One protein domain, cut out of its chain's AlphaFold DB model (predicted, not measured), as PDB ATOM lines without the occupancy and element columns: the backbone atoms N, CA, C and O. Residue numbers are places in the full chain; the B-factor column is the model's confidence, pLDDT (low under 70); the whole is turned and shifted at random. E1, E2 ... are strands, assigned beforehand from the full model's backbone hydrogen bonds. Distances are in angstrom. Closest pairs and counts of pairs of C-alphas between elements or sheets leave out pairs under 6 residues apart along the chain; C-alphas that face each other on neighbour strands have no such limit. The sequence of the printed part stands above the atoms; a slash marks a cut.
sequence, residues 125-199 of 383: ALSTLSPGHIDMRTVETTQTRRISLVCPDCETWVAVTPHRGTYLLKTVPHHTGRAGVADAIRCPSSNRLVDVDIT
ATOM      1  N   ALA A 125     118.627  71.617 149.619       97.94
ATOM      2  CA  ALA A 125     118.441  70.272 149.084       97.94
ATOM      3  C   ALA A 125     118.339  69.268 150.238       97.94
ATOM      4  O   ALA A 125     119.233  69.207 151.091       97.94
ATOM      5  N   LEU A 126     117.253  68.495 150.300       96.81
ATOM      6  CA  LEU A 126     117.032  67.551 151.399       96.81
ATOM      7  C   LEU A 126     118.113  66.468 151.478       96.81
ATOM      8  O   LEU A 126     118.459  66.067 152.585       96.81
ATOM      9  N   SER A 127     118.693  66.043 150.356       96.69
ATOM     10  CA  SER A 127     119.794  65.067 150.339       96.69
ATOM     11  C   SER A 127     121.056  65.520 151.084       96.69
ATOM     12  O   SER A 127     121.861  64.683 151.488       96.69
ATOM     13  N   THR A 128     121.234  66.830 151.282       97.50
ATOM     14  CA  THR A 128     122.405  67.394 151.974       97.50
ATOM     15  C   THR A 128     122.266  67.386 153.496       97.50
ATOM     16  O   THR A 128     123.246  67.611 154.207       97.50
ATOM     17  N   LEU A 129     121.061  67.134 154.017       97.25
ATOM     18  CA  LEU A 129     120.796  67.063 155.450       97.25
ATOM     19  C   LEU A 129     120.966  65.629 155.967       97.25
ATOM     20  O   LEU A 129     120.687  64.656 155.270       97.25
ATOM     21  N   SER A 130     121.366  65.498 157.235       96.69
ATOM     22  CA  SER A 130     121.352  64.203 157.926       96.69
ATOM     23  C   SER A 130     119.935  63.607 157.921       96.69
ATOM     24  O   SER A 130     118.978  64.354 158.147       96.69
ATOM     25  N   PRO A 131     119.754  62.282 157.755       96.19
ATOM     26  CA  PRO A 131     118.432  61.659 157.803       96.19
ATOM     27  C   PRO A 131     117.657  61.971 159.091       96.19
ATOM     28  O   PRO A 131     116.450  62.192 159.037       96.19
ATOM     29  N   GLY A 132     118.349  62.070 160.234       95.31
ATOM     30  CA  GLY A 132     117.758  62.454 161.522       95.31
ATOM     31  C   GLY A 132     117.329  63.925 161.623       95.31
ATOM     32  O   GLY A 132     116.610  64.298 162.546       95.31
ATOM     33  N   HIS A 133     117.742  64.767 160.672       97.31
ATOM     34  CA  HIS A 133     117.366  66.180 160.567       97.31
ATOM     35  C   HIS A 133     116.166  66.417 159.645       97.31
ATOM     36  O   HIS A 133     115.798  67.566 159.403       97.31
ATOM     37  N   ILE A 134     115.551  65.356 159.122       97.00
ATOM     38  CA  ILE A 134     114.406  65.432 158.219       97.00
ATOM     39  C   ILE A 134     113.295  64.548 158.784       97.00
ATOM     40  O   ILE A 134     113.497  63.369 159.051       97.00
ATOM     41  N   ASP A 135     112.095  65.102 158.915       95.06
ATOM     42  CA  ASP A 135     110.886  64.369 159.277       95.06
ATOM     43  C   ASP A 135     109.877  64.475 158.125       95.06
ATOM     44  O   ASP A 135     109.225  65.508 157.943       95.06
ATOM     45  N   MET A 136     109.778  63.413 157.314       90.69
ATOM     46  CA  MET A 136     108.849  63.309 156.179       90.69
ATOM     47  C   MET A 136     107.592  62.507 156.538       90.69
ATOM     48  O   MET A 136     107.186  61.596 155.815       90.69
ATOM     49  N   ARG A 137     106.932  62.827 157.653       82.00
ATOM     50  CA  ARG A 137     105.690  62.138 158.027       82.00
ATOM     51  C   ARG A 137     104.585  62.372 156.997       82.00
ATOM     52  O   ARG A 137     104.065  63.479 156.812       82.00
ATOM     53  N   THR A 138     104.167  61.285 156.363       73.19
ATOM     54  CA  THR A 138     102.914  61.220 155.622       73.19
ATOM     55  C   THR A 138     101.760  61.256 156.620       73.19
ATOM     56  O   THR A 138     101.591  60.367 157.449       73.19
ATOM     57  N   VAL A 139     100.953  62.317 156.574       60.44
ATOM     58  CA  VAL A 139      99.704  62.366 157.340       60.44
ATOM     59  C   VAL A 139      98.643  61.641 156.522       60.44
ATOM     60  O   VAL A 139      98.127  62.190 155.546       60.44
ATOM     61  N   GLU A 140      98.336  60.406 156.927       56.19
ATOM     62  CA  GLU A 140      97.415  59.479 156.244       56.19
ATOM     63  C   GLU A 140      96.067  60.117 155.877       56.19
ATOM     64  O   GLU A 140      95.484  59.801 154.845       56.19
ATOM     65  N   THR A 141      95.590  61.075 156.673       52.28
ATOM     66  CA  THR A 141      94.242  61.635 156.534       52.28
ATOM     67  C   THR A 141      94.106  62.760 155.507       52.28
ATOM     68  O   THR A 141      92.981  63.151 155.210       52.28
ATOM     69  N   THR A 142      95.199  63.342 154.994       52.88
ATOM     70  CA  THR A 142      95.106  64.585 154.189       52.88
ATOM     71  C   THR A 142      95.874  64.580 152.871       52.88
ATOM     72  O   THR A 142      95.894  65.612 152.205       52.88
ATOM     73  N   GLN A 143      96.542  63.478 152.496       55.78
ATOM     74  CA  GLN A 143      97.477  63.401 151.347       55.78
ATOM     75  C   GLN A 143      98.556  64.512 151.308       55.78
ATOM     76  O   GLN A 143      99.390  64.553 150.407       55.78
ATOM     77  N   THR A 144      98.592  65.394 152.307       68.75
ATOM     78  CA  THR A 144      99.488  66.535 152.393       68.75
ATOM     79  C   THR A 144     100.692  66.081 153.196       68.75
ATOM     80  O   THR A 144     100.599  65.856 154.406       68.75
ATOM     81  N   ARG A 145     101.831  65.908 152.521       73.50
ATOM     82  CA  ARG A 145     103.094  65.580 153.186       73.50
ATOM     83  C   ARG A 145     103.450  66.719 154.137       73.50
ATOM     84  O   ARG A 145     103.615  67.858 153.701       73.50
ATOM     85  N   ARG A 146     103.545  66.423 155.433       88.00
ATOM     86  CA  ARG A 146     104.085  67.368 156.408       88.00
ATOM     87  C   ARG A 146     105.574  67.103 156.488       88.00
ATOM     88  O   ARG A 146     105.996  66.143 157.116       88.00
ATOM     89  N   ILE A 147     106.336  67.937 155.796       93.69
ATOM     90  CA  ILE A 147     107.790  67.903 155.870       93.69
ATOM     91  C   ILE A 147     108.200  68.900 156.950       93.69
ATOM     92  O   ILE A 147     107.797  70.066 156.921       93.69
ATOM     93  N   SER A 148     108.992  68.444 157.905       96.25
ATOM     94  CA  SER A 148     109.752  69.303 158.809       96.25
ATOM     95  C   SER A 148     111.225  68.960 158.694       96.25
ATOM     96  O   SER A 148     111.579  67.811 158.454       96.25
ATOM     97  N   LEU A 149     112.085  69.959 158.838       97.12
ATOM     98  CA  LEU A 149     113.532  69.779 158.794       97.12
ATOM     99  C   LEU A 149     114.201  70.598 159.890       97.12
ATOM    100  O   LEU A 149     113.616  71.558 160.392       97.12
ATOM    101  N   VAL A 150     115.421  70.240 160.257       97.12
ATOM    102  CA  VAL A 150     116.281  71.069 161.101       97.12
ATOM    103  C   VAL A 150     116.920  72.134 160.217       97.12
ATOM    104  O   VAL A 150     117.575  71.820 159.225       97.12
ATOM    105  N   CYS A 151     116.703  73.408 160.542       97.12
ATOM    106  CA  CYS A 151     117.327  74.501 159.803       97.12
ATOM    107  C   CYS A 151     118.861  74.441 159.960       97.12
ATOM    108  O   CYS A 151     119.326  74.408 161.099       97.12
ATOM    109  N   PRO A 152     119.650  74.495 158.870       96.81
ATOM    110  CA  PRO A 152     121.111  74.412 158.955       96.81
ATOM    111  C   PRO A 152     121.753  75.631 159.637       96.81
ATOM    112  O   PRO A 152     122.844  75.517 160.176       96.81
ATOM    113  N   ASP A 153     121.077  76.784 159.639       95.81
ATOM    114  CA  ASP A 153     121.636  78.033 160.173       95.81
ATOM    115  C   ASP A 153     121.348  78.227 161.674       95.81
ATOM    116  O   ASP A 153     122.047  78.980 162.346       95.81
ATOM    117  N   CYS A 154     120.295  77.599 162.216       93.88
ATOM    118  CA  CYS A 154     119.877  77.806 163.611       93.88
ATOM    119  C   CYS A 154     119.475  76.535 164.370       93.88
ATOM    120  O   CYS A 154     118.926  76.634 165.470       93.88
ATOM    121  N   GLU A 155     119.663  75.362 163.763       94.44
ATOM    122  CA  GLU A 155     119.427  74.028 164.339       94.44
ATOM    123  C   GLU A 155     118.017  73.807 164.916       94.44
ATOM    124  O   GLU A 155     117.759  72.894 165.700       94.44
ATOM    125  N   THR A 156     117.055  74.638 164.518       94.00
ATOM    126  CA  THR A 156     115.677  74.559 165.002       94.00
ATOM    127  C   THR A 156     114.837  73.727 164.045       94.00
ATOM    128  O   THR A 156     114.915  73.904 162.827       94.00
ATOM    129  N   TRP A 157     113.989  72.853 164.592       95.75
ATOM    130  CA  TRP A 157     112.982  72.133 163.818       95.75
ATOM    131  C   TRP A 157     111.959  73.102 163.228       95.75
ATOM    132  O   TRP A 157     111.256  73.816 163.947       95.75
ATOM    133  N   VAL A 158     111.865  73.114 161.904       96.44
ATOM    134  CA  VAL A 158     111.036  74.040 161.140       96.44
ATOM    135  C   VAL A 158     110.128  73.290 160.185       96.44
ATOM    136  O   VAL A 158     110.541  72.388 159.459       96.44
ATOM    137  N   ALA A 159     108.858  73.688 160.170       95.94
ATOM    138  CA  ALA A 159     107.900  73.175 159.206       95.94
ATOM    139  C   ALA A 159     108.204  73.716 157.803       95.94
ATOM    140  O   ALA A 159     108.552  74.890 157.620       95.94
ATOM    141  N   VAL A 160     108.000  72.871 156.805       95.62
ATOM    142  CA  VAL A 160     108.047  73.230 155.394       95.62
ATOM    143  C   VAL A 160     106.614  73.395 154.900       95.62
ATOM    144  O   VAL A 160     105.733  72.586 155.190       95.62
ATOM    145  N   THR A 161     106.349  74.482 154.181       93.44
ATOM    146  CA  THR A 161     105.015  74.792 153.651       93.44
ATOM    147  C   THR A 161     105.078  75.138 152.167       93.44
ATOM    148  O   THR A 161     106.071  75.731 151.740       93.44
ATOM    149  N   PRO A 162     104.014  74.853 151.394       91.94
ATOM    150  CA  PRO A 162     103.908  75.319 150.018       91.94
ATOM    151  C   PRO A 162     103.961  76.846 149.922       91.94
ATOM    152  O   PRO A 162     103.362  77.577 150.727       91.94
ATOM    153  N   HIS A 163     104.667  77.347 148.917       90.38
ATOM    154  CA  HIS A 163     104.722  78.761 148.598       90.38
ATOM    155  C   HIS A 163     103.499  79.155 147.759       90.38
ATOM    156  O   HIS A 163     103.457  78.884 146.570       90.38
ATOM    157  N   ARG A 164     102.500  79.798 148.385       81.94
ATOM    158  CA  ARG A 164     101.354  80.494 147.746       81.94
ATOM    159  C   ARG A 164     100.895  79.915 146.388       81.94
ATOM    160  O   ARG A 164     101.080  80.550 145.359       81.94
ATOM    161  N   GLY A 165     100.274  78.736 146.397       75.88
ATOM    162  CA  GLY A 165      99.680  78.146 145.185       75.88
ATOM    163  C   GLY A 165     100.685  77.610 144.161       75.88
ATOM    164  O   GLY A 165     100.277  77.171 143.096       75.88
ATOM    165  N   THR A 166     101.980  77.618 144.480       83.50
ATOM    166  CA  THR A 166     103.023  76.944 143.698       83.50
ATOM    167  C   THR A 166     103.414  75.623 144.360       83.50
ATOM    168  O   THR A 166     103.205  75.430 145.562       83.50
ATOM    169  N   TYR A 167     104.031  74.734 143.583       85.75
ATOM    170  CA  TYR A 167     104.617  73.481 144.075       85.75
ATOM    171  C   TYR A 167     105.942  73.685 144.823       85.75
ATOM    172  O   TYR A 167     106.473  72.738 145.398       85.75
ATOM    173  N   LEU A 168     106.471  74.913 144.846       92.25
ATOM    174  CA  LEU A 168     107.704  75.231 145.552       92.25
ATOM    175  C   LEU A 168     107.477  75.174 147.060       92.25
ATOM    176  O   LEU A 168     106.507  75.723 147.594       92.25
ATOM    177  N   LEU A 169     108.407  74.541 147.761       95.12
ATOM    178  CA  LEU A 169     108.371  74.395 149.204       95.12
ATOM    179  C   LEU A 169     109.303  75.411 149.861       95.12
ATOM    180  O   LEU A 169     110.354  75.755 149.327       95.12
ATOM    181  N   LYS A 170     108.907  75.925 151.027       95.94
ATOM    182  CA  LYS A 170     109.738  76.841 151.812       95.94
ATOM    183  C   LYS A 170     109.613  76.614 153.307       95.94
ATOM    184  O   LYS A 170     108.542  76.247 153.801       95.94
ATOM    185  N   THR A 171     110.674  76.930 154.038       96.81
ATOM    186  CA  THR A 171     110.653  76.946 155.502       96.81
ATOM    187  C   THR A 171     109.690  78.019 156.014       96.81
ATOM    188  O   THR A 171     109.542  79.104 155.436       96.81
ATOM    189  N   VAL A 172     108.990  77.740 157.112       95.06
ATOM    190  CA  VAL A 172     108.214  78.777 157.802       95.06
ATOM    191  C   VAL A 172     109.149  79.806 158.454       95.06
ATOM    192  O   VAL A 172     110.292  79.480 158.785       95.06
ATOM    193  N   PRO A 173     108.699  81.061 158.648       95.00
ATOM    194  CA  PRO A 173     109.436  82.016 159.466       95.00
ATOM    195  C   PRO A 173     109.709  81.435 160.854       95.00
ATOM    196  O   PRO A 173     108.785  80.962 161.512       95.00
ATOM    197  N   HIS A 174     110.965  81.487 161.276       93.94
ATOM    198  CA  HIS A 174     111.418  81.000 162.570       93.94
ATOM    199  C   HIS A 174     112.540  81.900 163.096       93.94
ATOM    200  O   HIS A 174     113.094  82.734 162.371       93.94
ATOM    201  N   HIS A 175     112.837  81.769 164.380       92.94
ATOM    202  CA  HIS A 175     113.802  82.604 165.081       92.94
ATOM    203  C   HIS A 175     115.018  81.776 165.491       92.94
ATOM    204  O   HIS A 175     114.909  80.562 165.650       92.94
ATOM    205  N   THR A 176     116.165  82.432 165.627       89.94
ATOM    206  CA  THR A 176     117.328  81.883 166.319       89.94
ATOM    207  C   THR A 176     117.104  81.998 167.830       89.94
ATOM    208  O   THR A 176     116.495  82.956 168.309       89.94
ATOM    209  N   GLY A 177     117.595  81.014 168.584       79.94
ATOM    210  CA  GLY A 177     117.507  80.989 170.047       79.94
ATOM    211  C   GLY A 177     116.384  80.108 170.603       79.94
ATOM    212  O   GLY A 177     115.485  79.655 169.894       79.94
ATOM    213  N   ARG A 178     116.458  79.826 171.910       73.50
ATOM    214  CA  ARG A 178     115.433  79.040 172.611       73.50
ATOM    215  C   ARG A 178     114.199  79.899 172.857       73.50
ATOM    216  O   ARG A 178     114.309  81.039 173.303       73.50
ATOM    217  N   ALA A 179     113.022  79.321 172.630       70.06
ATOM    218  CA  ALA A 179     111.765  79.953 173.006       70.06
ATOM    219  C   ALA A 179     111.795  80.337 174.499       70.06
ATOM    220  O   ALA A 179     112.085  79.497 175.348       70.06
ATOM    221  N   GLY A 180     111.516  81.607 174.806       70.81
ATOM    222  CA  GLY A 180     111.518  82.129 176.178       70.81
ATOM    223  C   GLY A 180     112.854  82.700 176.672       70.81
ATOM    224  O   GLY A 180     112.901  83.179 177.800       70.81
ATOM    225  N   VAL A 181     113.914  82.697 175.855       78.25
ATOM    226  CA  VAL A 181     115.164  83.430 176.129       78.25
ATOM    227  C   VAL A 181     115.168  84.733 175.315       78.25
ATOM    228  O   VAL A 181     114.661  84.750 174.192       78.25
ATOM    229  N   ALA A 182     115.655  85.833 175.904       61.38
ATOM    230  CA  ALA A 182     115.561  87.179 175.327       61.38
ATOM    231  C   ALA A 182     116.260  87.322 173.957       61.38
ATOM    232  O   ALA A 182     117.247  86.644 173.675       61.38
ATOM    233  N   ASP A 183     115.679  88.214 173.145       67.44
ATOM    234  CA  ASP A 183     115.900  88.546 171.730       67.44
ATOM    235  C   ASP A 183     115.946  87.366 170.754       67.44
ATOM    236  O   ASP A 183     116.968  87.015 170.169       67.44
ATOM    237  N   ALA A 184     114.758  86.810 170.495       80.06
ATOM    238  CA  ALA A 184     114.501  85.919 169.369       80.06
ATOM    239  C   ALA A 184     114.696  86.665 168.030       80.06
ATOM    240  O   ALA A 184     113.744  87.133 167.391       80.06
ATOM    241  N   ILE A 185     115.946  86.784 167.588       89.38
ATOM    242  CA  ILE A 185     116.300  87.338 166.282       89.38
ATOM    243  C   ILE A 185     115.735  86.410 165.206       89.38
ATOM    244  O   ILE A 185     115.704  85.189 165.337       89.38
ATOM    245  N   ARG A 186     115.200  86.976 164.125       92.69
ATOM    246  CA  ARG A 186     114.678  86.160 163.026       92.69
ATOM    247  C   ARG A 186     115.832  85.447 162.322       92.69
ATOM    248  O   ARG A 186     116.781  86.103 161.905       92.69
ATOM    249  N   CYS A 187     115.708  84.136 162.118       95.12
ATOM    250  CA  CYS A 187     116.723  83.366 161.407       95.12
ATOM    251  C   CYS A 187     116.820  83.832 159.938       95.12
ATOM    252  O   CYS A 187     115.770  83.947 159.288       95.12
ATOM    253  N   PRO A 188     118.030  84.061 159.384       95.44
ATOM    254  CA  PRO A 188     118.213  84.433 157.974       95.44
ATOM    255  C   PRO A 188     117.703  83.353 156.998       95.44
ATOM    256  O   PRO A 188     117.254  83.671 155.894       95.44
ATOM    257  N   SER A 189     117.653  82.090 157.440       96.44
ATOM    258  CA  SER A 189     117.048  80.958 156.719       96.44
ATOM    259  C   SER A 189     115.514  80.937 156.716       96.44
ATOM    260  O   SER A 189     114.887  80.016 156.187       96.44
ATOM    261  N   SER A 190     114.855  81.916 157.338       95.62
ATOM    262  CA  SER A 190     113.394  82.026 157.302       95.62
ATOM    263  C   SER A 190     112.880  82.203 155.872       95.62
ATOM    264  O   SER A 190     113.305  83.121 155.178       95.62
ATOM    265  N   ASN A 191     111.861  81.439 155.465       96.31
ATOM    266  CA  ASN A 191     111.343  81.440 154.085       96.31
ATOM    267  C   ASN A 191     112.383  81.047 153.022       96.31
ATOM    268  O   ASN A 191     112.250  81.471 151.871       96.31
ATOM    269  N   ARG A 192     113.401  80.264 153.384       97.31
ATOM    270  CA  ARG A 192     114.331  79.655 152.430       97.31
ATOM    271  C   ARG A 192     113.615  78.555 151.646       97.31
ATOM    272  O   ARG A 192     112.777  77.848 152.215       97.31
ATOM    273  N   LEU A 193     113.877  78.477 150.343       97.62
ATOM    274  CA  LEU A 193     113.321  77.426 149.493       97.62
ATOM    275  C   LEU A 193     113.878  76.062 149.912       97.62
ATOM    276  O   LEU A 193     114.997  75.970 150.415       97.62
ATOM    277  N   VAL A 194     113.074  75.024 149.728       97.50
ATOM    278  CA  VAL A 194     113.430  73.635 150.018       97.50
ATOM    279  C   VAL A 194     113.230  72.840 148.742       97.50
ATOM    280  O   VAL A 194     112.131  72.851 148.184       97.50
ATOM    281  N   ASP A 195     114.286  72.169 148.304       96.88
ATOM    282  CA  ASP A 195     114.257  71.246 147.180       96.88
ATOM    283  C   ASP A 195     114.158  69.809 147.701       96.88
ATOM    284  O   ASP A 195     114.946  69.376 148.545       96.88
ATOM    285  N   VAL A 196     113.138  69.087 147.241       95.38
ATOM    286  CA  VAL A 196     112.858  67.704 147.652       95.38
ATOM    287  C   VAL A 196     113.421  66.788 146.576       95.38
ATOM    288  O   VAL A 196     112.694  66.229 145.759       95.38
ATOM    289  N   ASP A 197     114.740  66.666 146.588       96.31
ATOM    290  CA  ASP A 197     115.538  65.870 145.653       96.31
ATOM    291  C   ASP A 197     115.646  64.389 146.054       96.31
ATOM    292  O   ASP A 197     116.108  63.550 145.281       96.31
ATOM    293  N   ILE A 198     115.168  64.039 147.250       94.69
ATOM    294  CA  ILE A 198     115.096  62.664 147.741       94.69
ATOM    295  C   ILE A 198     113.668  62.105 147.667       94.69
ATOM    296  O   ILE A 198     112.682  62.751 148.034       94.69
ATOM    297  N   THR A 199     113.541  60.858 147.209       90.94
ATOM    298  CA  THR A 199     112.254  60.146 147.215       90.94
ATOM    299  C   THR A 199     111.887  59.680 148.626       90.94
ATOM    300  O   THR A 199     112.760  59.381 149.437       90.94
TER     301      THR A 199
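AT A GLANCE: This is residues 125 to 199 of the 383 residues of an uncharacterized protein of Streptomyces sp. FR1 (UniProt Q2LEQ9). With little regular structure, this is a strongly twisted sheet of five strands, curled like part of a barrel, plus a long loop, residues 172 to 192, reaching 23 A from the mean of the C-alphas. The printed part has 75 residues, of which 23 are in named elements, and its class is all strand, with no named helix: E1 to E5 make a meander, each strand the antiparallel neighbour of the one before. The whole is compact, radius of gyration of the C-alphas 12.9 A, spanning 38 by 27 by 22 A.

HOW THE PARTS SIT: Begin at edge strand E1, residues 134 to 138; its hairpin with E2, residues 145 to 150, has N 135 and O 148 within hydrogen-bond range, 2.8 A. Staggered E3, residues 157 to 162, follows, with N 158 and O 149 at 2.8 A. Next, E4, residues 169 to 171, brings O 170 to N 161, 2.8 A, and edge strand E5, residues 193 to 195, brings N 194 to O 169, 2.8 A. E1 and E5 are apart.

IN THESE COORDINATES: Find C-alpha 134 at (114.406, 65.432, 158.219); E1 runs 12.5 A. E2 spans 16.3 A, E3 16.8 A. E5 ends at C-alpha 195, (114.257, 71.246, 147.180).

THE WHOLE: The farthest C-alphas, Ala 182 and Thr 199, are 39.1 A apart. The printed part has no cut; E4 to E5 is a long link. Look for pLDDT under 70 at residues 139 to 144 and 182 to 183.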